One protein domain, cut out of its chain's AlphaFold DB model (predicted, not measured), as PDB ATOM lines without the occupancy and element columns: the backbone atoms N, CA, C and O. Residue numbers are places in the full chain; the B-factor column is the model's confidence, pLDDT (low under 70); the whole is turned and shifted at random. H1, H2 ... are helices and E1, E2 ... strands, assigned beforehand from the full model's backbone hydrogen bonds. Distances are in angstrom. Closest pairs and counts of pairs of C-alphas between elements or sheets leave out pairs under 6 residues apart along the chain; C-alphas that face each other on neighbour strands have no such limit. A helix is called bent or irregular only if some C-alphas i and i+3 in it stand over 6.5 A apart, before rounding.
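AT A GLANCE: This is residues 8 to 81 and 130 to 273 of the 276 residues of an uncharacterized protein of Streptomyces sp. NRRL WC-3618 (UniProt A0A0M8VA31). The domain is a long sandwich of two twisted antiparallel sheets, partly face to face: E5, E6 and E7 of the larger sheet cover E9, E10 and E11 of the smaller, their strands running along the longest axis. H3 lies at one end of the sandwich, and the short helices H1 and H2 graze the larger sheet. The 218 printed residues hold three helices and twelve strands, in the order H1 E1 E2 E3 E4 H2 E5 E6 E7 E8 E9 H3 E10 E11 E12, mostly strand. The whole is compact, with a radius of gyration of the C-alphas of 17.6 A, yet elongated, spanning 63 by 36 by 31 A.

HOW THE PARTS SIT: The larger sheet runs E1, residues 21 to 27; E4, 63 to 70; E3, 50 to 58; E12, 265 to 272; E5, 130 to 140; E6, 146 to 159; E7, 166 to 173. Within hydrogen-bond range are, in that order across it, N 24 and O 66 at 2.9 A, N 53 and O 67 at 3.1 A, N 52 and O 268 at 2.8 A, N 136 and O 269 at 2.8 A, N 135 and O 152 at 2.9 A, and N 151 and O 170 at 2.9 A. E5, E6 and E7 form a meander, each strand the antiparallel neighbour of the one before. The smaller sheet runs E2, residues 36 to 44; E11, 248 to 257; E10, 232 to 243; E9, 195 to 206; E8, 190 to 192. Its pairs include N 40 and O 252 at 3.0 A, N 239 and O 251 at 2.8 A, N 202 and O 236 at 3.0 A, and N 190 and O 197 at 2.9 A. In the sandwich, two sheets face to face, the best planes of the facing parts stand 8 degrees apart; the closest C-alphas of E6 and E10 are those of Leu 150 and His 236, 6.3 A. H1, residues 12 to 16, only grazes the larger sheet with residues 12 to 14, as does H2, residues 73 to 78, with residues 73 to 76. H3, residues 209 to 224, is on neither sheet; its Phe 209 and Ala 232 of E10 have C-alphas 6.8 A apart. Every O i to N i+4 pair is within hydrogen-bond range in H1 and H2, and 10 of 12 in H3.

IN THESE COORDINATES: E1 begins at C-alpha 21 (31.256, 50.713, -18.830), and E12 ends at C-alpha 272 (46.717, 46.658, -29.086). E6 is 37.7 A long, E9 37.4 A, E10 36.7 A and E5 32.7 A. E3 bends by 52 degrees at residue 55. H3 is irregular, with C-alphas 216 and 219 9.5 A apart, and has a kink of 136 degrees near residue 217.

THE WHOLE: The C-alphas farthest apart, of Ala 161 and Pro 219, are 63.5 A apart. Residues 82 to 129 are not printed, and C-alphas 81 and 130 stand 25.6 A apart across the cut. The link from E7 to E8 is long, 16 residues. Mean pLDDT of the printed part is 80.5; 28 residues are under 70, among them 157 to 164.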
ATOM      1  N   THR A   8      16.202  41.664 -25.151       87.25
ATOM      2  CA  THR A   8      17.297  41.827 -24.183       87.25
ATOM      3  C   THR A   8      18.072  40.524 -24.100       87.25
ATOM      4  O   THR A   8      17.465  39.459 -23.969       87.25
ATOM      5  N   TYR A   9      19.393  40.622 -24.173       83.56
ATOM      6  CA  TYR A   9      20.310  39.493 -24.073       83.56
ATOM      7  C   TYR A   9      20.860  39.385 -22.651       83.56
ATOM      8  O   TYR A   9      20.857  40.358 -21.895       83.56
ATOM      9  N   SER A  10      21.329  38.194 -22.273       75.62
ATOM     10  CA  SER A  10      22.018  38.034 -20.991       75.62
ATOM     11  C   SER A  10      23.357  38.776 -21.013       75.62
ATOM     12  O   SER A  10      24.105  38.675 -21.985       75.62
ATOM     13  N   ASP A  11      23.697  39.448 -19.920       76.38
ATOM     14  CA  ASP A  11      24.958  40.164 -19.693       76.38
ATOM     15  C   ASP A  11      26.008  39.275 -18.987       76.38
ATOM     16  O   ASP A  11      26.908  39.754 -18.284       76.38
ATOM     17  N   SER A  12      25.879  37.954 -19.151       78.44
ATOM     18  CA  SER A  12      26.664  36.949 -18.430       78.44
ATOM     19  C   SER A  12      28.161  37.069 -18.710       78.44
ATOM     20  O   SER A  12      28.964  37.013 -17.778       78.44
ATOM     21  N   GLU A  13      28.545  37.315 -19.964       86.31
ATOM     22  CA  GLU A  13      29.947  37.496 -20.335       86.31
ATOM     23  C   GLU A  13      30.517  38.820 -19.818       86.31
ATOM     24  O   GLU A  13      31.588  38.834 -19.215       86.31
ATOM     25  N   THR A  14      29.791  39.930 -19.970       87.31
ATOM     26  CA  THR A  14      30.211  41.228 -19.419       87.31
ATOM     27  C   THR A  14      30.400  41.168 -17.906       87.31
ATOM     28  O   THR A  14      31.371  41.721 -17.390       87.31
ATOM     29  N   SER A  15      29.535  40.435 -17.200       86.75
ATOM     30  CA  SER A  15      29.671  40.184 -15.763       86.75
ATOM     31  C   SER A  15      30.880  39.300 -15.444       86.75
ATOM     32  O   SER A  15      31.641  39.613 -14.530       86.75
ATOM     33  N   ARG A  16      31.101  38.225 -16.218       89.31
ATOM     34  CA  ARG A  16      32.255  37.317 -16.081       89.31
ATOM     35  C   ARG A  16      33.586  38.050 -16.244       89.31
ATOM     36  O   ARG A  16      34.523  37.768 -15.507       89.31
ATOM     37  N   LEU A  17      33.654  38.970 -17.203       88.81
ATOM     38  CA  LEU A  17      34.837  39.777 -17.508       88.81
ATOM     39  C   LEU A  17      34.972  41.019 -16.613       88.81
ATOM     40  O   LEU A  17      35.940  41.763 -16.742       88.81
ATOM     41  N   GLY A  18      34.001  41.280 -15.729       89.50
ATOM     42  CA  GLY A  18      34.006  42.461 -14.866       89.50
ATOM     43  C   GLY A  18      33.948  43.782 -15.637       89.50
ATOM     44  O   GLY A  18      34.524  44.775 -15.190       89.50
ATOM     45  N   VAL A  19      33.283  43.812 -16.798       90.56
ATOM     46  CA  VAL A  19      33.215  45.010 -17.643       90.56
ATOM     47  C   VAL A  19      32.384  46.087 -16.958       90.56
ATOM     48  O   VAL A  19      31.158  46.024 -16.910       90.56
ATOM     49  N   THR A  20      33.055  47.129 -16.477       87.81
ATOM     50  CA  THR A  20      32.410  48.380 -16.071       87.81
ATOM     51  C   THR A  20      32.473  49.366 -17.224       87.81
ATOM     52  O   THR A  20      33.550  49.612 -17.772       87.81
ATOM     53  N   GLY A  21      31.336  49.941 -17.602       88.38
ATOM     54  CA  GLY A  21      31.256  50.713 -18.830       88.38
ATOM     55  C   GLY A  21      30.002  51.562 -18.951       88.38
ATOM     56  O   GLY A  21      29.221  51.696 -18.012       88.38
ATOM     57  N   THR A  22      29.820  52.137 -20.136       91.69
ATOM     58  CA  THR A  22      28.622  52.911 -20.480       91.69
ATOM     59  C   THR A  22      27.748  52.097 -21.417       91.69
ATOM     60  O   THR A  22      28.249  51.531 -22.388       91.69
ATOM     61  N   VAL A  23      26.445  52.056 -21.139       93.69
ATOM     62  CA  VAL A  23      25.455  51.524 -22.077       93.69
ATOM     63  C   VAL A  23      24.982  52.657 -22.973       93.69
ATOM     64  O   VAL A  23      24.451  53.656 -22.486       93.69
ATOM     65  N   THR A  24      25.156  52.502 -24.279       93.94
ATOM     66  CA  THR A  24      24.708  53.470 -25.284       93.94
ATOM     67  C   THR A  24      23.747  52.822 -26.263       93.94
ATOM     68  O   THR A  24      23.874  51.639 -26.569       93.94
ATOM     69  N   THR A  25      22.798  53.600 -26.783       94.19
ATOM     70  CA  THR A  25      21.972  53.174 -27.916       94.19
ATOM     71  C   THR A  25      22.633  53.597 -29.221       94.19
ATOM     72  O   THR A  25      22.917  54.781 -29.404       94.19
ATOM     73  N   ILE A  26      22.856  52.639 -30.115       91.75
ATOM     74  CA  ILE A  26      23.384  52.854 -31.463       91.75
ATOM     75  C   ILE A  26      22.229  52.680 -32.451       91.75
ATOM     76  O   ILE A  26      21.422  51.756 -32.327       91.75
ATOM     77  N   ASN A  27      22.127  53.602 -33.410       92.50
ATOM     78  CA  ASN A  27      21.165  53.512 -34.503       92.50
ATOM     79  C   ASN A  27      21.853  52.859 -35.701       92.50
ATOM     80  O   ASN A  27      22.840  53.394 -36.204       92.50
ATOM     81  N   GLY A  28      21.319  51.731 -36.149       88.50
ATOM     82  CA  GLY A  28      21.698  51.103 -37.401       88.50
ATOM     83  C   GLY A  28      20.982  51.731 -38.594       88.50
ATOM     84  O   GLY A  28      20.052  52.532 -38.462       88.50
ATOM     85  N   THR A  29      21.416  51.329 -39.782       88.19
ATOM     86  CA  THR A  29      20.789  51.691 -41.052       88.19
ATOM     87  C   THR A  29      20.040  50.486 -41.606       88.19
ATOM     88  O   THR A  29      20.637  49.429 -41.823       88.19
ATOM     89  N   VAL A  30      18.742  50.658 -41.870       82.00
ATOM     90  CA  VAL A  30      17.939  49.658 -42.585       82.00
ATOM     91  C   VAL A  30      18.376  49.634 -44.049       82.00
ATOM     92  O   VAL A  30      18.296  50.641 -44.751       82.00
ATOM     93  N   GLN A  31      18.843  48.479 -44.502       79.19
ATOM     94  CA  GLN A  31      19.286  48.240 -45.869       79.19
ATOM     95  C   GLN A  31      18.101  47.937 -46.796       79.19
ATOM     96  O   GLN A  31      16.982  47.673 -46.357       79.19
ATOM     97  N   SER A  32      18.346  47.939 -48.110       69.38
ATOM     98  CA  SER A  32      17.309  47.682 -49.125       69.38
ATOM     99  C   SER A  32      16.678  46.288 -49.038       69.38
ATOM    100  O   SER A  32      15.581  46.080 -49.545       69.38
ATOM    101  N   ASP A  33      17.374  45.332 -48.421       63.09
ATOM    102  CA  ASP A  33      16.894  43.974 -48.150       63.09
ATOM    103  C   ASP A  33      16.206  43.843 -46.774       63.09
ATOM    104  O   ASP A  33      15.865  42.739 -46.355       63.09
ATOM    105  N   GLY A  34      15.985  44.965 -46.076       68.19
ATOM    106  CA  GLY A  34      15.364  45.017 -44.752       68.19
ATOM    107  C   GLY A  34      16.304  44.658 -43.601       68.19
ATOM    108  O   GLY A  34      15.858  44.599 -42.457       68.19
ATOM    109  N   THR A  35      17.589  44.415 -43.876       74.75
ATOM    110  CA  THR A  35      18.574  44.073 -42.844       74.75
ATOM    111  C   THR A  35      19.055  45.305 -42.097       74.75
ATOM    112  O   THR A  35      19.037  46.417 -42.621       74.75
ATOM    113  N   CYS A  36      19.494  45.106 -40.858       79.75
ATOM    114  CA  CYS A  36      20.111  46.158 -40.066       79.75
ATOM    115  C   CYS A  36      21.627  46.094 -40.201       79.75
ATOM    116  O   CYS A  36      22.241  45.080 -39.858       79.75
ATOM    117  N   GLN A  37      22.211  47.181 -40.702       85.38
ATOM    118  CA  GLN A  37      23.652  47.399 -40.698       85.38
ATOM    119  C   GLN A  37      24.023  48.317 -39.540       85.38
ATOM    120  O   GLN A  37      23.411  49.373 -39.366       85.38
ATOM    121  N   PHE A  38      25.044  47.923 -38.791       88.25
ATOM    122  CA  PHE A  38      25.616  48.718 -37.715       88.25
ATOM    123  C   PHE A  38      27.053  49.070 -38.074       88.25
ATOM    124  O   PHE A  38      27.819  48.210 -38.515       88.25
ATOM    125  N   ASP A  39      27.391  50.343 -37.899       85.56
ATOM    126  CA  ASP A  39      28.706  50.883 -38.208       85.56
ATOM    127  C   ASP A  39      29.350  51.403 -36.928       85.56
ATOM    128  O   ASP A  39      28.703  52.049 -36.096       85.56
ATOM    129  N   TYR A  40      30.648  51.171 -36.799       85.25
ATOM    130  CA  TYR A  40      31.419  51.634 -35.658       85.25
ATOM    131  C   TYR A  40      32.786  52.146 -36.077       85.25
ATOM    132  O   TYR A  40      33.450  51.592 -36.960       85.25
ATOM    133  N   ASP A  41      33.217  53.198 -35.391       84.94
ATOM    134  CA  ASP A  41      34.518  53.819 -35.559       84.94
ATOM    135  C   ASP A  41      35.117  54.135 -34.184       84.94
ATOM    136  O   ASP A  41      34.515  54.838 -33.368       84.94
ATOM    137  N   PHE A  42      36.318  53.617 -33.934       85.25
ATOM    138  CA  PHE A  42      37.072  53.842 -32.715       85.25
ATOM    139  C   PHE A  42      38.521  54.188 -33.012       85.25
ATOM    140  O   PHE A  42      39.193  53.525 -33.797       85.25
ATOM    141  N   THR A  43      39.045  55.189 -32.308       80.06
ATOM    142  CA  THR A  43      40.474  55.510 -32.314       80.06
ATOM    143  C   THR A  43      41.051  55.290 -30.923       80.06
ATOM    144  O   THR A  43      40.612  55.908 -29.955       80.06
ATOM    145  N   GLY A  44      42.050  54.412 -30.835       68.12
ATOM    146  CA  GLY A  44      42.695  54.020 -29.589       68.12
ATOM    147  C   GLY A  44      44.140  54.494 -29.490       68.12
ATOM    148  O   GLY A  44      44.897  54.497 -30.463       68.12
ATOM    149  N   SER A  45      44.534  54.874 -28.275       64.44
ATOM    150  CA  SER A  45      45.934  55.120 -27.887       64.44
ATOM    151  C   SER A  45      46.309  54.499 -26.531       64.44
ATOM    152  O   SER A  45      47.455  54.605 -26.105       64.44
ATOM    153  N   SER A  46      45.359  53.829 -25.866       62.28
ATOM    154  CA  SER A  46      45.545  53.129 -24.587       62.28
ATOM    155  C   SER A  46      45.850  51.649 -24.811       62.28
ATOM    156  O   SER A  46      45.294  51.052 -25.725       62.28
ATOM    157  N   SER A  47      46.683  51.052 -23.955       64.38
ATOM    158  CA  SER A  47      47.082  49.640 -24.034       64.38
ATOM    159  C   SER A  47      45.974  48.643 -23.682       64.38
ATOM    160  O   SER A  47      46.108  47.467 -24.008       64.38
ATOM    161  N   SER A  48      44.910  49.070 -22.996       70.12
ATOM    162  CA  SER A  48      43.819  48.169 -22.603       70.12
ATOM    163  C   SER A  48      42.826  47.962 -23.752       70.12
ATOM    164  O   SER A  48      42.356  48.960 -24.308       70.12
ATOM    165  N   PRO A  49      42.459  46.707 -24.080       82.19
ATOM    166  CA  PRO A  49      41.413  46.426 -25.054       82.19
ATOM    167  C   PRO A  49      40.076  47.049 -24.648       82.19
ATOM    168  O   PRO A  49      39.685  47.024 -23.476       82.19
ATOM    169  N   VAL A  50      39.379  47.600 -25.636       90.12
ATOM    170  CA  VAL A  50      37.987  48.029 -25.519       90.12
ATOM    171  C   VAL A  50      37.106  46.866 -25.927       90.12
ATOM    172  O   VAL A  50      37.263  46.306 -27.009       90.12
ATOM    173  N   TYR A  51      36.168  46.549 -25.050       92.31
ATOM    174  CA  TYR A  51      35.196  45.490 -25.212       92.31
ATOM    175  C   TYR A  51      33.802  46.084 -25.348       92.31
ATOM    176  O   TYR A  51      33.425  46.999 -24.605       92.31
ATOM    177  N   GLN A  52      33.031  45.531 -26.275       92.81
ATOM    178  CA  GLN A  52      31.648  45.901 -26.509       92.81
ATOM    179  C   GLN A  52      30.768  44.663 -26.601       92.81
ATOM    180  O   GLN A  52      31.104  43.702 -27.295       92.81
ATOM    181  N   GLN A  53      29.614  44.714 -25.944       92.81
ATOM    182  CA  GLN A  53      28.586  43.690 -26.079       92.81
ATOM    183  C   GLN A  53      27.210  44.321 -26.260       92.81
ATOM    184  O   GLN A  53      26.792  45.173 -25.471       92.81
ATOM    185  N   GLU A  54      26.498  43.855 -27.282       92.25
ATOM    186  CA  GLU A  54      25.076  44.098 -27.489       92.25
ATOM    187  C   GLU A  54      24.281  43.460 -26.331       92.25
ATOM    188  O   GLU A  54      24.253  42.244 -26.150       92.25
ATOM    189  N   LEU A  55      23.649  44.302 -25.514       91.56
ATOM    190  CA  LEU A  55      22.749  43.928 -24.417       91.56
ATOM    191  C   LEU A  55      21.284  43.898 -24.855       91.56
ATOM    192  O   LEU A  55      20.431  43.325 -24.174       91.56
ATOM    193  N   GLY A  56      20.965  44.520 -25.987       90.62
ATOM    194  CA  GLY A  56      19.645  44.390 -26.572       90.62
ATOM    195  C   GLY A  56      19.531  44.950 -27.976       90.62
ATOM    196  O   GLY A  56      20.321  45.796 -28.378       90.62
ATOM    197  N   TYR A  57      18.501  44.505 -28.685       90.44
ATOM    198  CA  TYR A  57      18.217  44.856 -30.071       90.44
ATOM    199  C   TYR A  57      16.731  45.136 -30.263       90.44
ATOM    200  O   TYR A  57      15.874  44.401 -29.768       90.44
ATOM    201  N   ASN A  58      16.422  46.195 -31.000       88.81
ATOM    202  CA  ASN A  58      15.081  46.505 -31.452       88.81
ATOM    203  C   ASN A  58      15.025  46.369 -32.983       88.81
ATOM    204  O   ASN A  58      15.479  47.271 -33.694       88.81
ATOM    205  N   PRO A  59      14.449  45.270 -33.507       81.81
ATOM    206  CA  PRO A  59      14.377  45.037 -34.947       81.81
ATOM    207  C   PRO A  59      13.467  46.029 -35.675       81.81
ATOM    208  O   PRO A  59      13.641  46.245 -36.868       81.81
ATOM    209  N   SER A  60      12.497  46.635 -34.982       83.38
ATOM    210  CA  SER A  60      11.555  47.572 -35.606       83.38
ATOM    211  C   SER A  60      12.161  48.954 -35.841       83.38
ATOM    212  O   SER A  60      11.822  49.616 -36.818       83.38
ATOM    213  N   THR A  61      13.069  49.381 -34.961       88.38
ATOM    214  CA  THR A  61      13.749  50.679 -35.056       88.38
ATOM    215  C   THR A  61      15.186  50.566 -35.543       88.38
ATOM    216  O   THR A  61      15.833  51.591 -35.735       88.38
ATOM    217  N   CYS A  62      15.683  49.345 -35.766       88.25
ATOM    218  CA  CYS A  62      17.065  49.075 -36.145       88.25
ATOM    219  C   CYS A  62      18.065  49.647 -35.128       88.25
ATOM    220  O   CYS A  62      19.028  50.317 -35.485       88.25
ATOM    221  N   GLN A  63      17.802  49.434 -33.839       92.69
ATOM    222  CA  GLN A  63      18.620  49.973 -32.752       92.69
ATOM    223  C   GLN A  63      19.224  48.860 -31.912       92.69
ATOM    224  O   GLN A  63      18.570  47.854 -31.651       92.69
ATOM    225  N   GLU A  64      20.429  49.087 -31.405       93.12
ATOM    226  CA  GLU A  64      21.073  48.216 -30.426       93.12
ATOM    227  C   GLU A  64      21.459  48.993 -29.163       93.12
ATOM    228  O   GLU A  64      21.715  50.196 -29.198       93.12
ATOM    229  N   ARG A  65      21.461  48.314 -28.016       93.38
ATOM    230  CA  ARG A  65      22.025  48.805 -26.755       93.38
ATOM    231  C   ARG A  65      23.336  48.081 -26.539       93.38
ATOM    232  O   ARG A  65      23.324  46.867 -26.392       93.38
ATOM    233  N   VAL A  66      24.433  48.818 -26.470       93.06
ATOM    234  CA  VAL A  66      25.778  48.251 -26.354       93.06
ATOM    235  C   VAL A  66      26.421  48.734 -25.065       93.06
ATOM    236  O   VAL A  66      26.478  49.939 -24.819       93.06
ATOM    237  N   LEU A  67      26.908  47.803 -24.244       93.50
ATOM    238  CA  LEU A  67      27.802  48.114 -23.132       93.50
ATOM    239  C   LEU A  67      29.228  48.199 -23.664       93.50
ATOM    240  O   LEU A  67      29.743  47.212 -24.177       93.50
ATOM    241  N   THR A  68      29.860  49.361 -23.511       92.69
ATOM    242  CA  THR A  68      31.267  49.585 -23.870       92.69
ATOM    243  C   THR A  68      32.100  49.809 -22.617       92.69
ATOM    244  O   THR A  68      31.794  50.704 -21.826       92.69
ATOM    245  N   GLY A  69      33.176  49.042 -22.456       91.94
ATOM    246  CA  GLY A  69      34.136  49.184 -21.364       91.94
ATOM    247  C   GLY A  69      35.520  48.676 -21.757       91.94
ATOM    248  O   GLY A  69      35.770  48.357 -22.916       91.94
ATOM    249  N   SER A  70      36.435  48.609 -20.796       90.12
ATOM    250  CA  SER A  70      37.762  48.017 -20.993       90.12
ATOM    251  C   SER A  70      37.866  46.666 -20.301       90.12
ATOM    252  O   SER A  70      37.318  46.508 -19.210       90.12
ATOM    253  N   ILE A  71      38.636  45.749 -20.877       87.44
ATOM    254  CA  ILE A  71      38.977  44.457 -20.264       87.44
ATOM    255  C   ILE A  71      40.490  44.308 -20.109       87.44
ATOM    256  O   ILE A  71      41.268  45.097 -20.653       87.44
ATOM    257  N   SER A  72      40.930  43.313 -19.336       83.94
ATOM    258  CA  SER A  72      42.355  42.992 -19.247       83.94
ATOM    259  C   SER A  72      42.844  42.271 -20.511       83.94
ATOM    260  O   SER A  72      42.069  41.670 -21.251       83.94
ATOM    261  N   ALA A  73      44.158  42.266 -20.750       75.75
ATOM    262  CA  ALA A  73      44.737  41.477 -21.841       75.75
ATOM    263  C   ALA A  73      44.530  39.958 -21.652       75.75
ATOM    264  O   ALA A  73      44.468  39.218 -22.631       75.75
ATOM    265  N   ALA A  74      44.420  39.487 -20.404       77.56
ATOM    266  CA  ALA A  74      44.129  38.084 -20.108       77.56
ATOM    267  C   ALA A  74      42.672  37.730 -20.448       77.56
ATOM    268  O   ALA A  74      42.409  36.666 -21.007       77.56
ATOM    269  N   ASP A  75      41.747  38.645 -20.163       83.56
ATOM    270  CA  ASP A  75      40.340  38.515 -20.538       83.56
ATOM    271  C   ASP A  75      40.168  38.525 -22.053       83.56
ATOM    272  O   ASP A  75      39.465  37.670 -22.587       83.56
ATOM    273  N   GLU A  76      40.878  39.412 -22.753       82.62
ATOM    274  CA  GLU A  76      40.907  39.442 -24.219       82.62
ATOM    275  C   GLU A  76      41.404  38.115 -24.798       82.62
ATOM    276  O   GLU A  76      40.782  37.544 -25.690       82.62
ATOM    277  N   ALA A  77      42.476  37.554 -24.234       76.31
ATOM    278  CA  ALA A  77      42.968  36.241 -24.641       76.31
ATOM    279  C   ALA A  77      41.962  35.106 -24.363       76.31
ATOM    280  O   ALA A  77      42.026  34.072 -25.019       76.31
ATOM    281  N   SER A  78      41.023  35.277 -23.424       79.44
ATOM    282  CA  SER A  78      39.950  34.299 -23.179       79.44
ATOM    283  C   SER A  78      38.833  34.345 -24.227       79.44
ATOM    284  O   SER A  78      38.066  33.393 -24.340       79.44
ATOM    285  N   LEU A  79      38.755  35.426 -25.013       76.50
ATOM    286  CA  LEU A  79      37.761  35.618 -26.073       76.50
ATOM    287  C   LEU A  79      38.157  34.955 -27.399       76.50
ATOM    288  O   LEU A  79      37.464  35.137 -28.406       76.50
ATOM    289  N   THR A  80      39.264  34.210 -27.444       69.38
ATOM    290  CA  THR A  80      39.687  33.483 -28.646       69.38
ATOM    291  C   THR A  80      38.626  32.487 -29.088       69.38
ATOM    292  O   THR A  80      38.116  31.703 -28.284       69.38
ATOM    293  N   SER A  81      38.307  32.507 -30.380       65.88
ATOM    294  CA  SER A  81      37.367  31.543 -30.944       65.88
ATOM    295  C   SER A  81      38.027  30.155 -30.980       65.88
ATOM    296  O   SER A  81      39.235  30.076 -31.226       65.88
ATOM    297  N   TYR A 130      58.015  48.512 -33.441       68.69
ATOM    298  CA  TYR A 130      56.731  48.044 -33.971       68.69
ATOM    299  C   TYR A 130      55.587  48.270 -32.993       68.69
ATOM    300  O   TYR A 130      55.762  48.204 -31.776       68.69
ATOM    301  N   SER A 131      54.405  48.450 -33.567       71.12
ATOM    302  CA  SER A 131      53.124  48.360 -32.883       71.12
ATOM    303  C   SER A 131      52.246  47.324 -33.575       71.12
ATOM    304  O   SER A 131      52.461  46.981 -34.743       71.12
ATOM    305  N   ASN A 132      51.280  46.795 -32.839       79.12
ATOM    306  CA  ASN A 132      50.287  45.870 -33.344       79.12
ATOM    307  C   ASN A 132      48.922  46.144 -32.722       79.12
ATOM    308  O   ASN A 132      48.829  46.556 -31.571       79.12
ATOM    309  N   ALA A 133      47.866  45.915 -33.489       81.81
ATOM    310  CA  ALA A 133      46.497  46.085 -33.035       81.81
ATOM    311  C   ALA A 133      45.561  45.156 -33.800       81.81
ATOM    312  O   ALA A 133      45.910  44.635 -34.868       81.81
ATOM    313  N   HIS A 134      44.367  44.989 -33.251       84.69
ATOM    314  CA  HIS A 134      43.332  44.147 -33.815       84.69
ATOM    315  C   HIS A 134      41.951  44.797 -33.735       84.69
ATOM    316  O   HIS A 134      41.676  45.640 -32.881       84.69
ATOM    317  N   THR A 135      41.075  44.328 -34.615       91.81
ATOM    318  CA  THR A 135      39.627  44.512 -34.545       91.81
ATOM    319  C   THR A 135      38.999  43.131 -34.686       91.81
ATOM    320  O   THR A 135      39.248  42.456 -35.685       91.81
ATOM    321  N   LYS A 136      38.207  42.709 -33.702       91.06
ATOM    322  CA  LYS A 136      37.463  41.450 -33.707       91.06
ATOM    323  C   LYS A 136      35.981  41.741 -33.558       91.06
ATOM    324  O   LYS A 136      35.593  42.423 -32.614       91.06
ATOM    325  N   THR A 137      35.166  41.172 -34.434       94.06
ATOM    326  CA  THR A 137      33.713  41.137 -34.259       94.06
ATOM    327  C   THR A 137      33.207  39.705 -34.257       94.06
ATOM    328  O   THR A 137      33.799  38.812 -34.867       94.06
ATOM    329  N   ALA A 138      32.125  39.468 -33.525       93.12
ATOM    330  CA  ALA A 138      31.544  38.153 -33.344       93.12
ATOM    331  C   ALA A 138      30.025  38.231 -33.197       93.12
ATOM    332  O   ALA A 138      29.487  39.156 -32.590       93.12
ATOM    333  N   TRP A 139      29.354  37.216 -33.728       91.88
ATOM    334  CA  TRP A 139      27.934  36.969 -33.535       91.88
ATOM    335  C   TRP A 139      27.765  35.835 -32.534       91.88
ATOM    336  O   TRP A 139      28.308  34.744 -32.724       91.88
ATOM    337  N   ILE A 140      27.047  36.114 -31.451       89.19
ATOM    338  CA  ILE A 140      26.914  35.236 -30.292       89.19
ATOM    339  C   ILE A 140      25.460  34.784 -30.156       89.19
ATOM    340  O   ILE A 140      24.538  35.598 -30.235       89.19
ATOM    341  N   ASP A 141      25.247  33.491 -29.939       83.75
ATOM    342  CA  ASP A 141      23.915  32.926 -29.743       83.75
ATOM    343  C   ASP A 141      23.306  33.293 -28.363       83.75
ATOM    344  O   ASP A 141      23.971  33.889 -27.505       83.75
ATOM    345  N   PRO A 142      22.032  32.939 -28.103       74.81
ATOM    346  CA  PRO A 142      21.389  33.185 -26.810       74.81
ATOM    347  C   PRO A 142      22.036  32.505 -25.596       74.81
ATOM    348  O   PRO A 142      21.756  32.913 -24.470       74.81
ATOM    349  N   VAL A 143      22.853  31.465 -25.793       76.12
ATOM    350  CA  VAL A 143      23.533  30.710 -24.724       76.12
ATOM    351  C   VAL A 143      25.028  31.033 -24.647       76.12
ATOM    352  O   VAL A 143      25.792  30.293 -24.028       76.12
ATOM    353  N   ASN A 144      25.424  32.190 -25.187       80.56
ATOM    354  CA  ASN A 144      26.770  32.755 -25.110       80.56
ATOM    355  C   ASN A 144      27.842  31.954 -25.880       80.56
ATOM    356  O   ASN A 144      29.021  31.982 -25.526       80.56
ATOM    357  N   ILE A 145      27.449  31.249 -26.945       82.38
ATOM    358  CA  ILE A 145      28.364  30.568 -27.865       82.38
ATOM    359  C   ILE A 145      28.645  31.480 -29.059       82.38
ATOM    360  O   ILE A 145      27.729  31.984 -29.710       82.38
ATOM    361  N   THR A 146      29.925  31.671 -29.383       87.25
ATOM    362  CA  THR A 146      30.322  32.327 -30.633       87.25
ATOM    363  C   THR A 146      29.886  31.471 -31.813       87.25
ATOM    364  O   THR A 146      30.374  30.357 -31.989       87.25
ATOM    365  N   ILE A 147      28.993  32.008 -32.639       87.69
ATOM    366  CA  ILE A 147      28.514  31.357 -33.854       87.69
ATOM    367  C   ILE A 147      29.480  31.640 -34.999       87.69
ATOM    368  O   ILE A 147      29.934  30.723 -35.675       87.69
ATOM    369  N   THR A 148      29.815  32.911 -35.209       88.88
ATOM    370  CA  THR A 148      30.783  33.339 -36.220       88.88
ATOM    371  C   THR A 148      31.606  34.492 -35.683       88.88
ATOM    372  O   THR A 148      31.143  35.264 -34.843       88.88
ATOM    373  N   SER A 149      32.834  34.631 -36.166       90.56
ATOM    374  CA  SER A 149      33.640  35.814 -35.880       90.56
ATOM    375  C   SER A 149      34.616  36.111 -37.003       90.56
ATOM    376  O   SER A 149      35.057  35.200 -37.708       90.56
ATOM    377  N   LEU A 150      35.015  37.374 -37.106       88.25
ATOM    378  CA  LEU A 150      36.115  37.802 -37.952       88.25
ATOM    379  C   LEU A 150      37.042  38.727 -37.166       88.25
ATOM    380  O   LEU A 150      36.615  39.725 -36.589       88.25
ATOM    381  N   THR A 151      38.328  38.399 -37.193       86.50
ATOM    382  CA  THR A 151      39.388  39.215 -36.605       86.50
ATOM    383  C   THR A 151      40.324  39.707 -37.696       86.50
ATOM    384  O   THR A 151      40.869  38.882 -38.426       86.50
ATOM    385  N   SER A 152      40.599  41.010 -37.750       86.06
ATOM    386  CA  SER A 152      41.716  41.583 -38.511       86.06
ATOM    387  C   SER A 152      42.819  42.055 -37.573       86.06
ATOM    388  O   SER A 152      42.570  42.806 -36.636       86.06
ATOM    389  N   ASN A 153      44.050  41.642 -37.861       82.50
ATOM    390  CA  ASN A 153      45.256  42.026 -37.135       82.50
ATOM    391  C   ASN A 153      46.189  42.815 -38.052       82.50
ATOM    392  O   ASN A 153      46.370  42.443 -39.214       82.50
ATOM    393  N   LEU A 154      46.846  43.840 -37.511       80.00
ATOM    394  CA  LEU A 154      47.878  44.610 -38.201       80.00
ATOM    395  C   LEU A 154      49.083  44.820 -37.291       80.00
ATOM    396  O   LEU A 154      48.943  45.218 -36.139       80.00
ATOM    397  N   ARG A 155      50.282  44.614 -37.837       81.06
ATOM    398  CA  ARG A 155      51.561  45.031 -37.258       81.06
ATOM    399  C   ARG A 155      52.226  46.035 -38.192       81.06
ATOM    400  O   ARG A 155      52.381  45.762 -39.383       81.06
ATOM    401  N   TRP A 156      52.660  47.162 -37.635       70.88
ATOM    402  CA  TRP A 156      53.281  48.246 -38.390       70.88
ATOM    403  C   TRP A 156      54.494  48.853 -37.675       70.88
ATOM    404  O   TRP A 156      54.580  48.791 -36.444       70.88
ATOM    405  N   PRO A 157      55.451  49.434 -38.422       69.75
ATOM    406  CA  PRO A 157      56.587  50.138 -37.840       69.75
ATOM    407  C   PRO A 157      56.208  51.564 -37.400       69.75
ATOM    408  O   PRO A 157      55.525  52.290 -38.121       69.75
ATOM    409  N   LEU A 158      56.689  51.991 -36.233       60.38
ATOM    410  CA  LEU A 158      56.488  53.336 -35.682       60.38
ATOM    411  C   LEU A 158      57.529  54.324 -36.227       60.38
ATOM    412  O   LEU A 158      57.164  55.364 -36.771       60.38
ATOM    413  N   TYR A 159      58.817  53.964 -36.157       56.03
ATOM    414  CA  TYR A 159      59.953  54.777 -36.613       56.03
ATOM    415  C   TYR A 159      61.137  53.878 -37.023       56.03
ATOM    416  O   TYR A 159      61.265  52.762 -36.516       56.03
ATOM    417  N   GLY A 160      62.000  54.362 -37.927       43.59
ATOM    418  CA  GLY A 160      63.199  53.656 -38.409       43.59
ATOM    419  C   GLY A 160      63.162  53.282 -39.898       43.59
ATOM    420  O   GLY A 160      62.122  53.378 -40.557       43.59
ATOM    421  N   ALA A 161      64.317  52.891 -40.441       40.28
ATOM    422  CA  ALA A 161      64.497  52.555 -41.851       40.28
ATOM    423  C   ALA A 161      63.752  51.254 -42.225       40.28
ATOM    424  O   ALA A 161      64.268  50.160 -42.054       40.28
ATOM    425  N   GLY A 162      62.525  51.374 -42.745       53.41
ATOM    426  CA  GLY A 162      61.883  50.317 -43.542       53.41
ATOM    427  C   GLY A 162      61.549  49.004 -42.818       53.41
ATOM    428  O   GLY A 162      61.935  47.938 -43.286       53.41
ATOM    429  N   GLY A 163      60.793  49.062 -41.717       55.22
ATOM    430  CA  GLY A 163      60.271  47.859 -41.052       55.22
ATOM    431  C   GLY A 163      59.214  47.096 -41.870       55.22
ATOM    432  O   GLY A 163      58.572  47.657 -42.759       55.22
ATOM    433  N   SER A 164      59.013  45.813 -41.557       64.38
ATOM    434  CA  SER A 164      58.054  44.949 -42.252       64.38
ATOM    435  C   SER A 164      56.612  45.178 -41.791       64.38
ATOM    436  O   SER A 164      56.324  45.380 -40.611       64.38
ATOM    437  N   LEU A 165      55.678  45.132 -42.736       70.44
ATOM    438  CA  LEU A 165      54.245  45.148 -42.456       70.44
ATOM    439  C   LEU A 165      53.737  43.709 -42.412       70.44
ATOM    440  O   LEU A 165      54.145  42.883 -43.227       70.44
ATOM    441  N   ASN A 166      52.849  43.408 -41.467       72.19
ATOM    442  CA  ASN A 166      52.209  42.101 -41.383       72.19
ATOM    443  C   ASN A 166      50.732  42.277 -41.032       72.19
ATOM    444  O   ASN A 166      50.392  43.102 -40.186       72.19
ATOM    445  N   ALA A 167      49.874  41.504 -41.686       74.38
ATOM    446  CA  ALA A 167      48.449  41.482 -41.431       74.38
ATOM    447  C   ALA A 167      47.917  40.050 -41.496       74.38
ATOM    448  O   ALA A 167      48.453  39.208 -42.220       74.38
ATOM    449  N   ARG A 168      46.848  39.781 -40.745       76.19
ATOM    450  CA  ARG A 168      46.155  38.488 -40.742       76.19
ATOM    451  C   ARG A 168      44.675  38.690 -40.500       76.19
ATOM    452  O   ARG A 168      44.306  39.404 -39.570       76.19
ATOM    453  N   ASN A 169      43.871  37.967 -41.264       73.44
ATOM    454  CA  ASN A 169      42.464  37.787 -40.963       73.44
ATOM    455  C   ASN A 169      42.231  36.372 -40.426       73.44
ATOM    456  O   ASN A 169      42.820  35.416 -40.933       73.44
ATOM    457  N   ASN A 170      41.394  36.248 -39.400       78.06
ATOM    458  CA  ASN A 170      40.946  34.975 -38.846       78.06
ATOM    459  C   ASN A 170      39.426  34.946 -38.884       78.06
ATOM    460  O   ASN A 170      38.782  35.662 -38.118       78.06
ATOM    461  N   ALA A 171      38.868  34.146 -39.785       80.38
ATOM    462  CA  ALA A 171      37.453  33.827 -39.760       80.38
ATOM    463  C   ALA A 171      37.244  32.591 -38.877       80.38
ATOM    464  O   ALA A 171      38.061  31.670 -38.876       80.38
ATOM    465  N   TYR A 172      36.145  32.574 -38.137       83.38
ATOM    466  CA  TYR A 172      35.694  31.420 -37.375       83.38
ATOM    467  C   TYR A 172      34.205  31.227 -37.588       83.38
ATOM    468  O   TYR A 172      33.449  32.194 -37.708       83.38
ATOM    469  N   LYS A 173      33.795  29.965 -37.549       81.75
ATOM    470  CA  LYS A 173      32.401  29.563 -37.503       81.75
ATOM    471  C   LYS A 173      32.214  28.337 -36.627       81.75
ATOM    472  O   LYS A 173      33.100  27.490 -36.503       81.75
ATOM    473  N   PHE A 174      31.024  28.225 -36.067       80.12
ATOM    474  CA  PHE A 174      30.644  27.103 -35.243       80.12
ATOM    475  C   PHE A 174      30.455  25.843 -36.094       80.12
ATOM    476  O   PHE A 174      29.734  25.831 -37.092       80.12
ATOM    477  N   LYS A 175      31.125  24.759 -35.698       69.19
ATOM    478  CA  LYS A 175      31.230  23.528 -36.495       69.19
ATOM    479  C   LYS A 175      29.937  22.716 -36.567       69.19
ATOM    480  O   LYS A 175      29.674  22.074 -37.577       69.19
ATOM    481  N   TYR A 176      29.148  22.695 -35.500       64.31
ATOM    482  CA  TYR A 176      28.110  21.670 -35.318       64.31
ATOM    483  C   TYR A 176      26.755  22.008 -35.936       64.31
ATOM    484  O   TYR A 176      25.780  21.317 -35.667       64.31
ATOM    485  N   ASP A 177      26.698  23.054 -36.753       66.88
ATOM    486  CA  ASP A 177      25.431  23.663 -37.140       66.88
ATOM    487  C   ASP A 177      25.365  23.999 -38.639       66.88
ATOM    488  O   ASP A 177      24.527  24.767 -39.060       66.88
ATOM    489  N   GLY A 178      26.240  23.446 -39.488       71.12
ATOM    490  CA  GLY A 178      26.089  23.598 -40.948       71.12
ATOM    491  C   GLY A 178      26.401  24.999 -41.496       71.12
ATOM    492  O   GLY A 178      26.051  25.318 -42.634       71.12
ATOM    493  N   TRP A 179      27.097  25.838 -40.721       72.19
ATOM    494  CA  TRP A 179      27.588  27.136 -41.179       72.19
ATOM    495  C   TRP A 179      28.454  26.985 -42.429       72.19
ATOM    496  O   TRP A 179      29.404  26.209 -42.453       72.19
ATOM    497  N   SER A 180      28.182  27.785 -43.452       72.88
ATOM    498  CA  SER A 180      29.012  27.966 -44.646       72.88
ATOM    499  C   SER A 180      29.632  29.364 -44.641       72.88
ATOM    500  O   SER A 180      29.107  30.272 -44.000       72.88
ATOM    501  N   THR A 181      30.764  29.527 -45.319       71.31
ATOM    502  CA  THR A 181      31.560  30.767 -45.362       71.31
ATOM    503  C   THR A 181      31.960  31.073 -46.808       71.31
ATOM    504  O   THR A 181      32.124  30.151 -47.612       71.31
ATOM    505  N   SER A 182      32.117  32.352 -47.158       64.44
ATOM    506  CA  SER A 182      32.798  32.782 -48.388       64.44
ATOM    507  C   SER A 182      34.312  32.527 -48.363       64.44
ATOM    508  O   SER A 182      34.945  32.560 -49.419       64.44
ATOM    509  N   GLY A 183      34.862  32.180 -47.196       62.53
ATOM    510  CA  GLY A 183      36.250  31.792 -46.971       62.53
ATOM    511  C   GLY A 183      37.076  32.915 -46.349       62.53
ATOM    512  O   GLY A 183      36.950  34.070 -46.732       62.53
ATOM    513  N   THR A 184      37.976  32.566 -45.420       71.38
ATOM    514  CA  THR A 184      38.789  33.556 -44.686       71.38
ATOM    515  C   THR A 184      39.415  34.590 -45.635       71.38
ATOM    516  O   THR A 184      40.243  34.216 -46.476       71.38
ATOM    517  N   PRO A 185      39.071  35.886 -45.508       69.31
ATOM    518  CA  PRO A 185      39.513  36.894 -46.460       69.31
ATOM    519  C   PRO A 185      41.025  37.069 -46.375       69.31
ATOM    520  O   PRO A 185      41.587  37.223 -45.293       69.31
ATOM    521  N   THR A 186      41.707  37.101 -47.517       70.62
ATOM    522  CA  THR A 186      43.149  37.376 -47.523       70.62
ATOM    523  C   THR A 186      43.397  38.838 -47.138       70.62
ATOM    524  O   THR A 186      42.822  39.725 -47.771       70.62
ATOM    525  N   PRO A 187      44.238  39.128 -46.129       70.31
ATOM    526  CA  PRO A 187      44.500  40.501 -45.720       70.31
ATOM    527  C   PRO A 187      45.231  41.262 -46.829       70.31
ATOM    528  O   PRO A 187      46.237  40.798 -47.369       70.31
ATOM    529  N   ARG A 188      44.750  42.469 -47.134       75.88
ATOM    530  CA  ARG A 188      45.421  43.421 -48.028       75.88
ATOM    531  C   ARG A 188      45.908  44.605 -47.215       75.88
ATOM    532  O   ARG A 188      45.163  45.127 -46.390       75.88
ATOM    533  N   ILE A 189      47.159  45.006 -47.419       81.06
ATOM    534  CA  ILE A 189      47.749  46.149 -46.719       81.06
ATOM    535  C   ILE A 189      47.766  47.345 -47.664       81.06
ATOM    536  O   ILE A 189      48.355  47.279 -48.742       81.06
ATOM    537  N   GLY A 190      47.130  48.434 -47.246       77.25
ATOM    538  CA  GLY A 190      47.111  49.712 -47.949       77.25
ATOM    539  C   GLY A 190      47.823  50.808 -47.161       77.25
ATOM    540  O   GLY A 190      47.969  50.731 -45.940       77.25
ATOM    541  N   THR A 191      48.266  51.852 -47.856       82.81
ATOM    542  CA  THR A 191      48.717  53.090 -47.216       82.81
ATOM    543  C   THR A 191      47.515  53.971 -46.886       82.81
ATOM    544  O   THR A 191      46.586  54.104 -47.679       82.81
ATOM    545  N   VAL A 192      47.542  54.601 -45.713       83.19
ATOM    546  CA  VAL A 192      46.562  55.620 -45.309       83.19
ATOM    547  C   VAL A 192      47.298  56.881 -44.866       83.19
ATOM    548  O   VAL A 192      48.508  56.856 -44.624       83.19
ATOM    549  N   SER A 193      46.586  58.003 -44.748       85.69
ATOM    550  CA  SER A 193      47.189  59.230 -44.215       85.69
ATOM    551  C   SER A 193      47.791  58.963 -42.830       85.69
ATOM    552  O   SER A 193      47.090  58.556 -41.906       85.69
ATOM    553  N   GLY A 194      49.108  59.142 -42.701       80.44
ATOM    554  CA  GLY A 194      49.838  58.941 -41.447       80.44
ATOM    555  C   GLY A 194      50.102  57.485 -41.037       80.44
ATOM    556  O   GLY A 194      50.609  57.273 -39.932       80.44
ATOM    557  N   GLY A 195      49.809  56.483 -41.878       83.00
ATOM    558  CA  GLY A 195      49.916  55.083 -41.458       83.00
ATOM    559  C   GLY A 195      49.632  54.027 -42.527       83.00
ATOM    560  O   GLY A 195      49.828  54.243 -43.725       83.00
ATOM    561  N   TRP A 196      49.167  52.872 -42.056       85.56
ATOM    562  CA  TRP A 196      48.824  51.697 -42.858       85.56
ATOM    563  C   TRP A 196      47.482  51.128 -42.417       85.56
ATOM    564  O   TRP A 196      47.116  51.274 -41.255       85.56
ATOM    565  N   GLY A 197      46.774  50.475 -43.330       84.81
ATOM    566  CA  GLY A 197      45.471  49.871 -43.072       84.81
ATOM    567  C   GLY A 197      45.372  48.457 -43.616       84.81
ATOM    568  O   GLY A 197      46.023  48.117 -44.606       84.81
ATOM    569  N   THR A 198      44.553  47.635 -42.973       85.69
ATOM    570  CA  THR A 198      44.131  46.326 -43.477       85.69
ATOM    571  C   THR A 198      42.719  46.008 -42.992       85.69
ATOM    572  O   THR A 198      42.190  46.684 -42.109       85.69
ATOM    573  N   GLY A 199      42.108  44.985 -43.572       86.06
ATOM    574  CA  GLY A 199      40.773  44.548 -43.206       86.06
ATOM    575  C   GLY A 199      40.385  43.248 -43.885       86.06
ATOM    576  O   GLY A 199      41.171  42.633 -44.617       86.06
ATOM    577  N   GLY A 200      39.153  42.839 -43.631       81.94
ATOM    578  CA  GLY A 200      38.542  41.672 -44.234       81.94
ATOM    579  C   GLY A 200      37.028  41.772 -44.166       81.94
ATOM    580  O   GLY A 200      36.475  42.314 -43.210       81.94
ATOM    581  N   SER A 201      36.369  41.205 -45.170       83.69
ATOM    582  CA  SER A 201      34.932  40.987 -45.138       83.69
ATOM    583  C   SER A 201      34.635  39.522 -45.385       83.69
ATOM    584  O   SER A 201      35.305  38.878 -46.190       83.69
ATOM    585  N   GLU A 202      33.656  39.008 -44.655       79.56
ATOM    586  CA  GLU A 202      33.274  37.608 -44.698       79.56
ATOM    587  C   GLU A 202      31.760  37.474 -44.524       79.56
ATOM    588  O   GLU A 202      31.147  38.213 -43.751       79.56
ATOM    589  N   THR A 203      31.147  36.548 -45.265       82.69
ATOM    590  CA  THR A 203      29.719  36.240 -45.181       82.69
ATOM    591  C   THR A 203      29.513  34.790 -44.780       82.69
ATOM    592  O   THR A 203      29.738  33.865 -45.563       82.69
ATOM    593  N   PHE A 204      28.953  34.609 -43.594       84.06
ATOM    594  CA  PHE A 204      28.540  33.320 -43.084       84.06
ATOM    595  C   PHE A 204      27.059  33.081 -43.351       84.06
ATOM    596  O   PHE A 204      26.237  33.990 -43.210       84.06
ATOM    597  N   ARG A 205      26.709  31.855 -43.740       82.56
ATOM    598  CA  ARG A 205      25.323  31.460 -44.009       82.56
ATOM    599  C   ARG A 205      24.992  30.132 -43.370       82.56
ATOM    600  O   ARG A 205      25.814  29.220 -43.421       82.56
ATOM    601  N   ASN A 206      23.776  30.000 -42.867       80.06
ATOM    602  CA  ASN A 206      23.298  28.758 -42.291       80.06
ATOM    603  C   ASN A 206      21.806  28.547 -42.574       80.06
ATOM    604  O   ASN A 206      20.986  29.425 -42.309       80.06
ATOM    605  N   ASN A 207      21.467  27.386 -43.132       76.31
ATOM    606  CA  ASN A 207      20.083  26.981 -43.391       76.31
ATOM    607  C   ASN A 207      19.476  26.169 -42.236       76.31
ATOM    608  O   ASN A 207      18.257  26.067 -42.145       76.31
ATOM    609  N   ASP A 208      20.316  25.625 -41.357       73.75
ATOM    610  CA  ASP A 208      19.954  24.711 -40.276       73.75
ATOM    611  C   ASP A 208      19.926  25.402 -38.900       73.75
ATOM    612  O   ASP A 208      19.335  24.860 -37.968       73.75
ATOM    613  N   PHE A 209      20.462  26.626 -38.776       75.00
ATOM    614  CA  PHE A 209      20.481  27.392 -37.517       75.00
ATOM    615  C   PHE A 209      19.094  27.499 -36.875       75.00
ATOM    616  O   PHE A 209      18.924  27.352 -35.667       75.00
ATOM    617  N   GLU A 210      18.068  27.724 -37.695       72.69
ATOM    618  CA  GLU A 210      16.689  27.765 -37.222       72.69
ATOM    619  C   GLU A 210      16.240  26.407 -36.670       72.69
ATOM    620  O   GLU A 210      15.643  26.351 -35.599       72.69
ATOM    621  N   GLN A 211      16.572  25.304 -37.346       71.62
ATOM    622  CA  GLN A 211      16.245  23.955 -36.880       71.62
ATOM    623  C   GLN A 211      16.940  23.634 -35.556       71.62
ATOM    624  O   GLN A 211      16.331  23.012 -34.688       71.62
ATOM    625  N   TYR A 212      18.174  24.103 -35.362       74.44
ATOM    626  CA  TYR A 212      18.871  23.998 -34.083       74.44
ATOM    627  C   TYR A 212      18.143  24.773 -32.974       74.44
ATOM    628  O   TYR A 212      17.844  24.213 -31.916       74.44
ATOM    629  N   VAL A 213      17.774  26.034 -33.230       75.00
ATOM    630  CA  VAL A 213      17.026  26.862 -32.270       75.00
ATOM    631  C   VAL A 213      15.662  26.244 -31.946       75.00
ATOM    632  O   VAL A 213      15.281  26.173 -30.778       75.00
ATOM    633  N   ILE A 214      14.932  25.738 -32.942       74.44
ATOM    634  CA  ILE A 214      13.661  25.029 -32.734       74.44
ATOM    635  C   ILE A 214      13.884  23.729 -31.956       74.44
ATOM    636  O   ILE A 214      13.114  23.417 -31.051       74.44
ATOM    637  N   GLY A 215      14.937  22.974 -32.268       74.12
ATOM    638  CA  GLY A 215      15.260  21.718 -31.597       74.12
ATOM    639  C   GLY A 215      15.550  21.896 -30.106       74.12
ATOM    640  O   GLY A 215      15.129  21.069 -29.299       74.12
ATOM    641  N   ILE A 216      16.216  22.990 -29.727       74.44
ATOM    642  CA  ILE A 216      16.582  23.272 -28.330       74.44
ATOM    643  C   ILE A 216      15.478  24.010 -27.573       74.44
ATOM    644  O   ILE A 216      15.181  23.673 -26.428       74.44
ATOM    645  N   PHE A 217      14.867  25.019 -28.191       76.00
ATOM    646  CA  PHE A 217      13.931  25.926 -27.519       76.00
ATOM    647  C   PHE A 217      12.460  25.661 -27.874       76.00
ATOM    648  O   PHE A 217      11.560  26.326 -27.352       76.00
ATOM    649  N   GLY A 218      12.188  24.690 -28.748       78.25
ATOM    650  CA  GLY A 218      10.845  24.275 -29.137       78.25
ATOM    651  C   GLY A 218      10.042  25.380 -29.841       78.25
ATOM    652  O   GLY A 218      10.607  26.264 -30.491       78.25
ATOM    653  N   PRO A 219       8.702  25.376 -29.687       74.94
ATOM    654  CA  PRO A 219       7.822  26.395 -30.267       74.94
ATOM    655  C   PRO A 219       8.166  27.829 -29.843       74.94
ATOM    656  O   PRO A 219       7.961  28.768 -30.611       74.94
ATOM    657  N   SER A 220       8.716  28.004 -28.637       71.00
ATOM    658  CA  SER A 220       9.172  29.304 -28.138       71.00
ATOM    659  C   SER A 220      10.371  29.823 -28.929       71.00
ATOM    660  O   SER A 220      10.418  31.011 -29.228       71.00
ATOM    661  N   GLY A 221      11.299  28.940 -29.314       69.56
ATOM    662  CA  GLY A 221      12.408  29.268 -30.212       69.56
ATOM    663  C   GLY A 221      11.914  29.726 -31.578       69.56
ATOM    664  O   GLY A 221      12.304  30.791 -32.043       69.56
ATOM    665  N   TYR A 222      10.973  28.987 -32.173       71.81
ATOM    666  CA  TYR A 222      10.405  29.333 -33.481       71.81
ATOM    667  C   TYR A 222       9.722  30.708 -33.491       71.81
ATOM    668  O   TYR A 222       9.966  31.540 -34.368       71.81
ATOM    669  N   ALA A 223       8.902  30.980 -32.471       71.44
ATOM    670  CA  ALA A 223       8.270  32.283 -32.300       71.44
ATOM    671  C   ALA A 223       9.307  33.391 -32.060       71.44
ATOM    672  O   ALA A 223       9.169  34.498 -32.580       71.44
ATOM    673  N   ALA A 224      10.371  33.091 -31.312       69.06
ATOM    674  CA  ALA A 224      11.464  34.021 -31.075       69.06
ATOM    675  C   ALA A 224      12.251  34.316 -32.366       69.06
ATOM    676  O   ALA A 224      12.672  35.451 -32.545       69.06
ATOM    677  N   CYS A 225      12.334  33.376 -33.311       71.19
ATOM    678  CA  CYS A 225      12.868  33.591 -34.662       71.19
ATOM    679  C   CYS A 225      11.915  34.347 -35.605       71.19
ATOM    680  O   CYS A 225      12.193  34.466 -36.800       71.19
ATOM    681  N   GLY A 226      10.774  34.835 -35.102       70.38
ATOM    682  CA  GLY A 226       9.787  35.569 -35.893       70.38
ATOM    683  C   GLY A 226       9.063  34.704 -36.925       70.38
ATOM    684  O   GLY A 226       8.581  35.242 -37.918       70.38
ATOM    685  N   PHE A 227       9.003  33.384 -36.708       71.75
ATOM    686  CA  PHE A 227       8.408  32.418 -37.639       71.75
ATOM    687  C   PHE A 227       9.057  32.421 -39.038       71.75
ATOM    688  O   PHE A 227       8.403  32.119 -40.037       71.75
ATOM    689  N   SER A 228      10.336  32.798 -39.127       70.25
ATOM    690  CA  SER A 228      11.071  32.897 -40.389       70.25
ATOM    691  C   SER A 228      11.849  31.626 -40.701       70.25
ATOM    692  O   SER A 228      12.688  31.233 -39.899       70.25
ATOM    693  N   THR A 229      11.651  31.087 -41.908       68.94
ATOM    694  CA  THR A 229      12.421  29.953 -42.451       68.94
ATOM    695  C   THR A 229      13.533  30.368 -43.414       68.94
ATOM    696  O   THR A 229      13.942  29.604 -44.292       68.94
ATOM    697  N   ALA A 230      13.947  31.633 -43.359       78.38
ATOM    698  CA  ALA A 230      14.978  32.158 -44.241       78.38
ATOM    699  C   ALA A 230      16.373  31.717 -43.776       78.38
ATOM    700  O   ALA A 230      16.635  31.640 -42.579       78.38
ATOM    701  N   THR A 231      17.299  31.531 -44.717       80.56
ATOM    702  CA  THR A 231      18.726  31.328 -44.421       80.56
ATOM    703  C   THR A 231      19.243  32.418 -43.486       80.56
ATOM    704  O   THR A 231      19.138  33.599 -43.817       80.56
ATOM    705  N   ALA A 232      19.835  32.035 -42.356       83.25
ATOM    706  CA  ALA A 232      20.548  32.960 -41.489       83.25
ATOM    707  C   ALA A 232      21.805  33.451 -42.215       83.25
ATOM    708  O   ALA A 232      22.580  32.644 -42.732       83.25
ATOM    709  N   VAL A 233      22.002  34.767 -42.279       84.25
ATOM    710  CA  VAL A 233      23.165  35.383 -42.923       84.25
ATOM    711  C   VAL A 233      23.800  36.375 -41.966       84.25
ATOM    712  O   VAL A 233      23.157  37.326 -41.521       84.25
ATOM    713  N   PHE A 234      25.086  36.175 -41.706       87.44
ATOM    714  CA  PHE A 234      25.898  37.030 -40.858       87.44
ATOM    715  C   PHE A 234      27.082  37.550 -41.655       87.44
ATOM    716  O   PHE A 234      27.886  36.773 -42.172       87.44
ATOM    717  N   LYS A 235      27.182  38.871 -41.783       88.56
ATOM    718  CA  LYS A 235      28.286  39.518 -42.490       88.56
ATOM    719  C   LYS A 235      29.163  40.240 -41.489       88.56
ATOM    720  O   LYS A 235      28.653  40.993 -40.658       88.56
ATOM    721  N   HIS A 236      30.462  40.035 -41.636       88.88
ATOM    722  CA  HIS A 236      31.477  40.823 -40.967       88.88
ATOM    723  C   HIS A 236      32.207  41.687 -41.990       88.88
ATOM    724  O   HIS A 236      32.484  41.246 -43.111       88.88
ATOM    725  N   ASN A 237      32.546  42.906 -41.598       89.25
ATOM    726  CA  ASN A 237      33.422  43.779 -42.359       89.25
ATOM    727  C   ASN A 237      34.270  44.592 -41.390       89.25
ATOM    728  O   ASN A 237      33.840  45.636 -40.906       89.25
ATOM    729  N   VAL A 238      35.472  44.108 -41.096       91.12
ATOM    730  CA  VAL A 238      36.347  44.677 -40.069       91.12
ATOM    731  C   VAL A 238      37.585  45.294 -40.703       91.12
ATOM    732  O   VAL A 238      38.144  44.772 -41.668       91.12
ATOM    733  N   HIS A 239      38.037  46.409 -40.139       90.94
ATOM    734  CA  HIS A 239      39.261  47.080 -40.548       90.94
ATOM    735  C   HIS A 239      40.045  47.576 -39.337       90.94
ATOM    736  O   HIS A 239      39.502  47.866 -38.263       90.94
ATOM    737  N   ILE A 240      41.352  47.694 -39.536       88.81
ATOM    738  CA  ILE A 240      42.291  48.245 -38.572       88.81
ATOM    739  C   ILE A 240      43.329  49.090 -39.314       88.81
ATOM    740  O   ILE A 240      43.939  48.649 -40.291       88.81
ATOM    741  N   ASN A 241      43.540  50.308 -38.829       88.62
ATOM    742  CA  ASN A 241      44.599  51.202 -39.272       88.62
ATOM    743  C   ASN A 241      45.593  51.420 -38.138       88.62
ATOM    744  O   ASN A 241      45.200  51.666 -37.001       88.62
ATOM    745  N   GLY A 242      46.878  51.376 -38.458       81.75
ATOM    746  CA  GLY A 242      47.974  51.671 -37.549       81.75
ATOM    747  C   GLY A 242      48.715  52.924 -37.988       81.75
ATOM    748  O   GLY A 242      49.101  53.043 -39.153       81.75
ATOM    749  N   TYR A 243      48.929  53.861 -37.067       77.94
ATOM    750  CA  TYR A 243      49.541  55.154 -37.360       77.94
ATOM    751  C   TYR A 243      50.968  55.251 -36.826       77.94
ATOM    752  O   TYR A 243      51.334  54.660 -35.807       77.94
ATOM    753  N   ARG A 244      51.790  56.061 -37.499       75.69
ATOM    754  CA  ARG A 244      53.198  56.285 -37.121       75.69
ATOM    755  C   ARG A 244      53.358  56.892 -35.727       75.69
ATOM    756  O   ARG A 244      54.349  56.635 -35.060       75.69
ATOM    757  N   ASN A 245      52.363  57.647 -35.263       71.75
ATOM    758  CA  ASN A 245      52.340  58.221 -33.915       71.75
ATOM    759  C   ASN A 245      52.064  57.186 -32.799       71.75
ATOM    760  O   ASN A 245      51.991  57.575 -31.640       71.75
ATOM    761  N   GLY A 246      51.885  55.901 -33.130       67.81
ATOM    762  CA  GLY A 246      51.596  54.842 -32.161       67.81
ATOM    763  C   GLY A 246      50.116  54.574 -31.915       67.81
ATOM    764  O   GLY A 246      49.797  53.590 -31.264       67.81
ATOM    765  N   SER A 247      49.213  55.395 -32.451       74.81
ATOM    766  CA  SER A 247      47.769  55.156 -32.339       74.81
ATOM    767  C   SER A 247      47.270  54.122 -33.349       74.81
ATOM    768  O   SER A 247      47.945  53.816 -34.339       74.81
ATOM    769  N   TYR A 248      46.061  53.616 -33.116       83.00
ATOM    770  CA  TYR A 248      45.331  52.792 -34.072       83.00
ATOM    771  C   TYR A 248      43.893  53.282 -34.237       83.00
ATOM    772  O   TYR A 248      43.352  53.975 -33.374       83.00
ATOM    773  N   LYS A 249      43.271  52.898 -35.348       88.12
ATOM    774  CA  LYS A 249      41.849  53.107 -35.611       88.12
ATOM    775  C   LYS A 249      41.207  51.791 -36.025       88.12
ATOM    776  O   LYS A 249      41.645  51.191 -37.002       88.12
ATOM    777  N   SER A 250      40.177  51.379 -35.303       91.25
ATOM    778  CA  SER A 250      39.368  50.192 -35.567       91.25
ATOM    779  C   SER A 250      38.022  50.619 -36.120       91.25
ATOM    780  O   SER A 250      37.374  51.493 -35.551       91.25
ATOM    781  N   THR A 251      37.588  49.997 -37.210       91.00
ATOM    782  CA  THR A 251      36.243  50.220 -37.749       91.00
ATOM    783  C   THR A 251      35.609  48.897 -38.125       91.00
ATOM    784  O   THR A 251      36.311  47.985 -38.570       91.00
ATOM    785  N   TRP A 252      34.292  48.804 -38.009       91.44
ATOM    786  CA  TRP A 252      33.542  47.667 -38.526       91.44
ATOM    787  C   TRP A 252      32.173  48.087 -39.063       91.44
ATOM    788  O   TRP A 252      31.678  49.163 -38.733       91.44
ATOM    789  N   SER A 253      31.620  47.254 -39.942       89.06
ATOM    790  CA  SER A 253      30.345  47.455 -40.641       89.06
ATOM    791  C   SER A 253      29.668  46.094 -40.798       89.06
ATOM    792  O   SER A 253      29.738  45.455 -41.853       89.06
ATOM    793  N   ASP A 254      29.031  45.626 -39.735       88.00
ATOM    794  CA  ASP A 254      28.497  44.270 -39.662       88.00
ATOM    795  C   ASP A 254      26.980  44.276 -39.880       88.00
ATOM    796  O   ASP A 254      26.286  45.268 -39.642       88.00
ATOM    797  N   SER A 255      26.445  43.154 -40.363       85.06
ATOM    798  CA  SER A 255      24.999  43.007 -40.569       85.06
ATOM    799  C   SER A 255      24.537  41.581 -40.298       85.06
ATOM    800  O   SER A 255      25.284  40.618 -40.506       85.06
ATOM    801  N   LYS A 256      23.284  41.458 -39.860       85.38
ATOM    802  CA  LYS A 256      22.613  40.181 -39.602       85.38
ATOM    803  C   LYS A 256      21.250  40.128 -40.283       85.38
ATOM    804  O   LYS A 256      20.544  41.134 -40.354       85.38
ATOM    805  N   ALA A 257      20.895  38.953 -40.795       82.69
ATOM    806  CA  ALA A 257      19.674  38.732 -41.558       82.69
ATOM    807  C   ALA A 257      19.168  37.291 -41.450       82.69
ATOM    808  O   ALA A 257      19.924  36.378 -41.118       82.69
ATOM    809  N   GLY A 258      17.908  37.084 -41.829       78.88
ATOM    810  CA  GLY A 258      17.324  35.753 -41.973       78.88
ATOM    811  C   GLY A 258      16.893  35.105 -40.661       78.88
ATOM    812  O   GLY A 258      16.708  35.791 -39.647       78.88
ATOM    813  N   GLY A 259      16.693  33.787 -40.704       77.88
ATOM    814  CA  GLY A 259      16.136  32.995 -39.612       77.88
ATOM    815  C   GLY A 259      16.914  33.170 -38.313       77.88
ATOM    816  O   GLY A 259      18.142  33.110 -38.295       77.88
ATOM    817  N   CYS A 260      16.189  33.433 -37.225       78.94
ATOM    818  CA  CYS A 260      16.720  33.563 -35.863       78.94
ATOM    819  C   CYS A 260      17.816  34.626 -35.656       78.94
ATOM    820  O   CYS A 260      18.397  34.703 -34.573       78.94
ATOM    821  N   SER A 261      18.093  35.484 -36.643       81.00
ATOM    822  CA  SER A 261      19.138  36.516 -36.556       81.00
ATOM    823  C   SER A 261      18.897  37.530 -35.432       81.00
ATOM    824  O   SER A 261      19.834  38.081 -34.870       81.00
ATOM    825  N   ASN A 262      17.644  37.739 -35.039       77.44
ATOM    826  CA  ASN A 262      17.253  38.597 -33.926       77.44
ATOM    827  C   ASN A 262      17.568  38.006 -32.535       77.44
ATOM    828  O   ASN A 262      17.533  38.735 -31.544       77.44
ATOM    829  N   LEU A 263      17.869  36.709 -32.445       81.00
ATOM    830  CA  LEU A 263      18.280  36.041 -31.203       81.00
ATOM    831  C   LEU A 263      19.788  36.101 -30.972       81.00
ATOM    832  O   LEU A 263      20.265  35.792 -29.884       81.00
ATOM    833  N   VAL A 264      20.523  36.510 -31.994       87.56
ATOM    834  CA  VAL A 264      21.972  36.599 -31.985       87.56
ATOM    835  C   VAL A 264      22.368  38.028 -31.661       87.56
ATOM    836  O   VAL A 264      21.755  38.965 -32.174       87.56
ATOM    837  N   HIS A 265      23.385  38.199 -30.826       89.75
ATOM    838  CA  HIS A 265      23.860  39.507 -30.391       89.75
ATOM    839  C   HIS A 265      25.309  39.737 -30.821       89.75
ATOM    840  O   HIS A 265      26.087  38.790 -30.970       89.75
ATOM    841  N   HIS A 266      25.659  40.995 -31.071       92.69
ATOM    842  CA  HIS A 266      26.996  41.395 -31.491       92.69
ATOM    843  C   HIS A 266      27.952  41.522 -30.305       92.69
ATOM    844  O   HIS A 266      27.602  42.012 -29.226       92.69
ATOM    845  N   ARG A 267      29.197  41.109 -30.523       92.94
ATOM    846  CA  ARG A 267      30.320  41.354 -29.621       92.94
ATOM    847  C   ARG A 267      31.483  41.904 -30.419       92.94
ATOM    848  O   ARG A 267      31.843  41.347 -31.454       92.94
ATOM    849  N   THR A 268      32.124  42.933 -29.881       93.00
ATOM    850  CA  THR A 268      33.351  43.492 -30.448       93.00
ATOM    851  C   THR A 268      34.449  43.522 -29.399       93.00
ATOM    852  O   THR A 268      34.200  43.828 -28.233       93.00
ATOM    853  N   SER A 269      35.677  43.245 -29.829       91.38
ATOM    854  CA  SER A 269      36.867  43.658 -29.097       91.38
ATOM    855  C   SER A 269      37.872  44.326 -30.025       91.38
ATOM    856  O   SER A 269      38.086  43.896 -31.162       91.38
ATOM    857  N   ASN A 270      38.485  45.402 -29.549       90.50
ATOM    858  CA  ASN A 270      39.577  46.049 -30.250       90.50
ATOM    859  C   ASN A 270      40.631  46.553 -29.272       90.50
ATOM    860  O   ASN A 270      40.321  47.150 -28.240       90.50
ATOM    861  N   GLY A 271      41.894  46.422 -29.634       83.50
ATOM    862  CA  GLY A 271      42.985  46.773 -28.742       83.50
ATOM    863  C   GLY A 271      44.329  46.665 -29.426       83.50
ATOM    864  O   GLY A 271      44.440  46.206 -30.566       83.50
ATOM    865  N   PHE A 272      45.372  47.049 -28.698       78.06
ATOM    866  CA  PHE A 272      46.717  46.658 -29.086       78.06
ATOM    867  C   PHE A 272      46.918  45.148 -28.899       78.06
ATOM    868  O   PHE A 272      46.247  44.503 -28.093       78.06
ATOM    869  N   GLY A 273      47.867  44.582 -29.642       70.12
ATOM    870  CA  GLY A 273      48.161  43.150 -29.632       70.12
ATOM    871  C   GLY A 273      47.536  42.372 -30.782       70.12
ATOM    872  O   GLY A 273      46.906  42.932 -31.677       70.12
TER     873      GLY A 273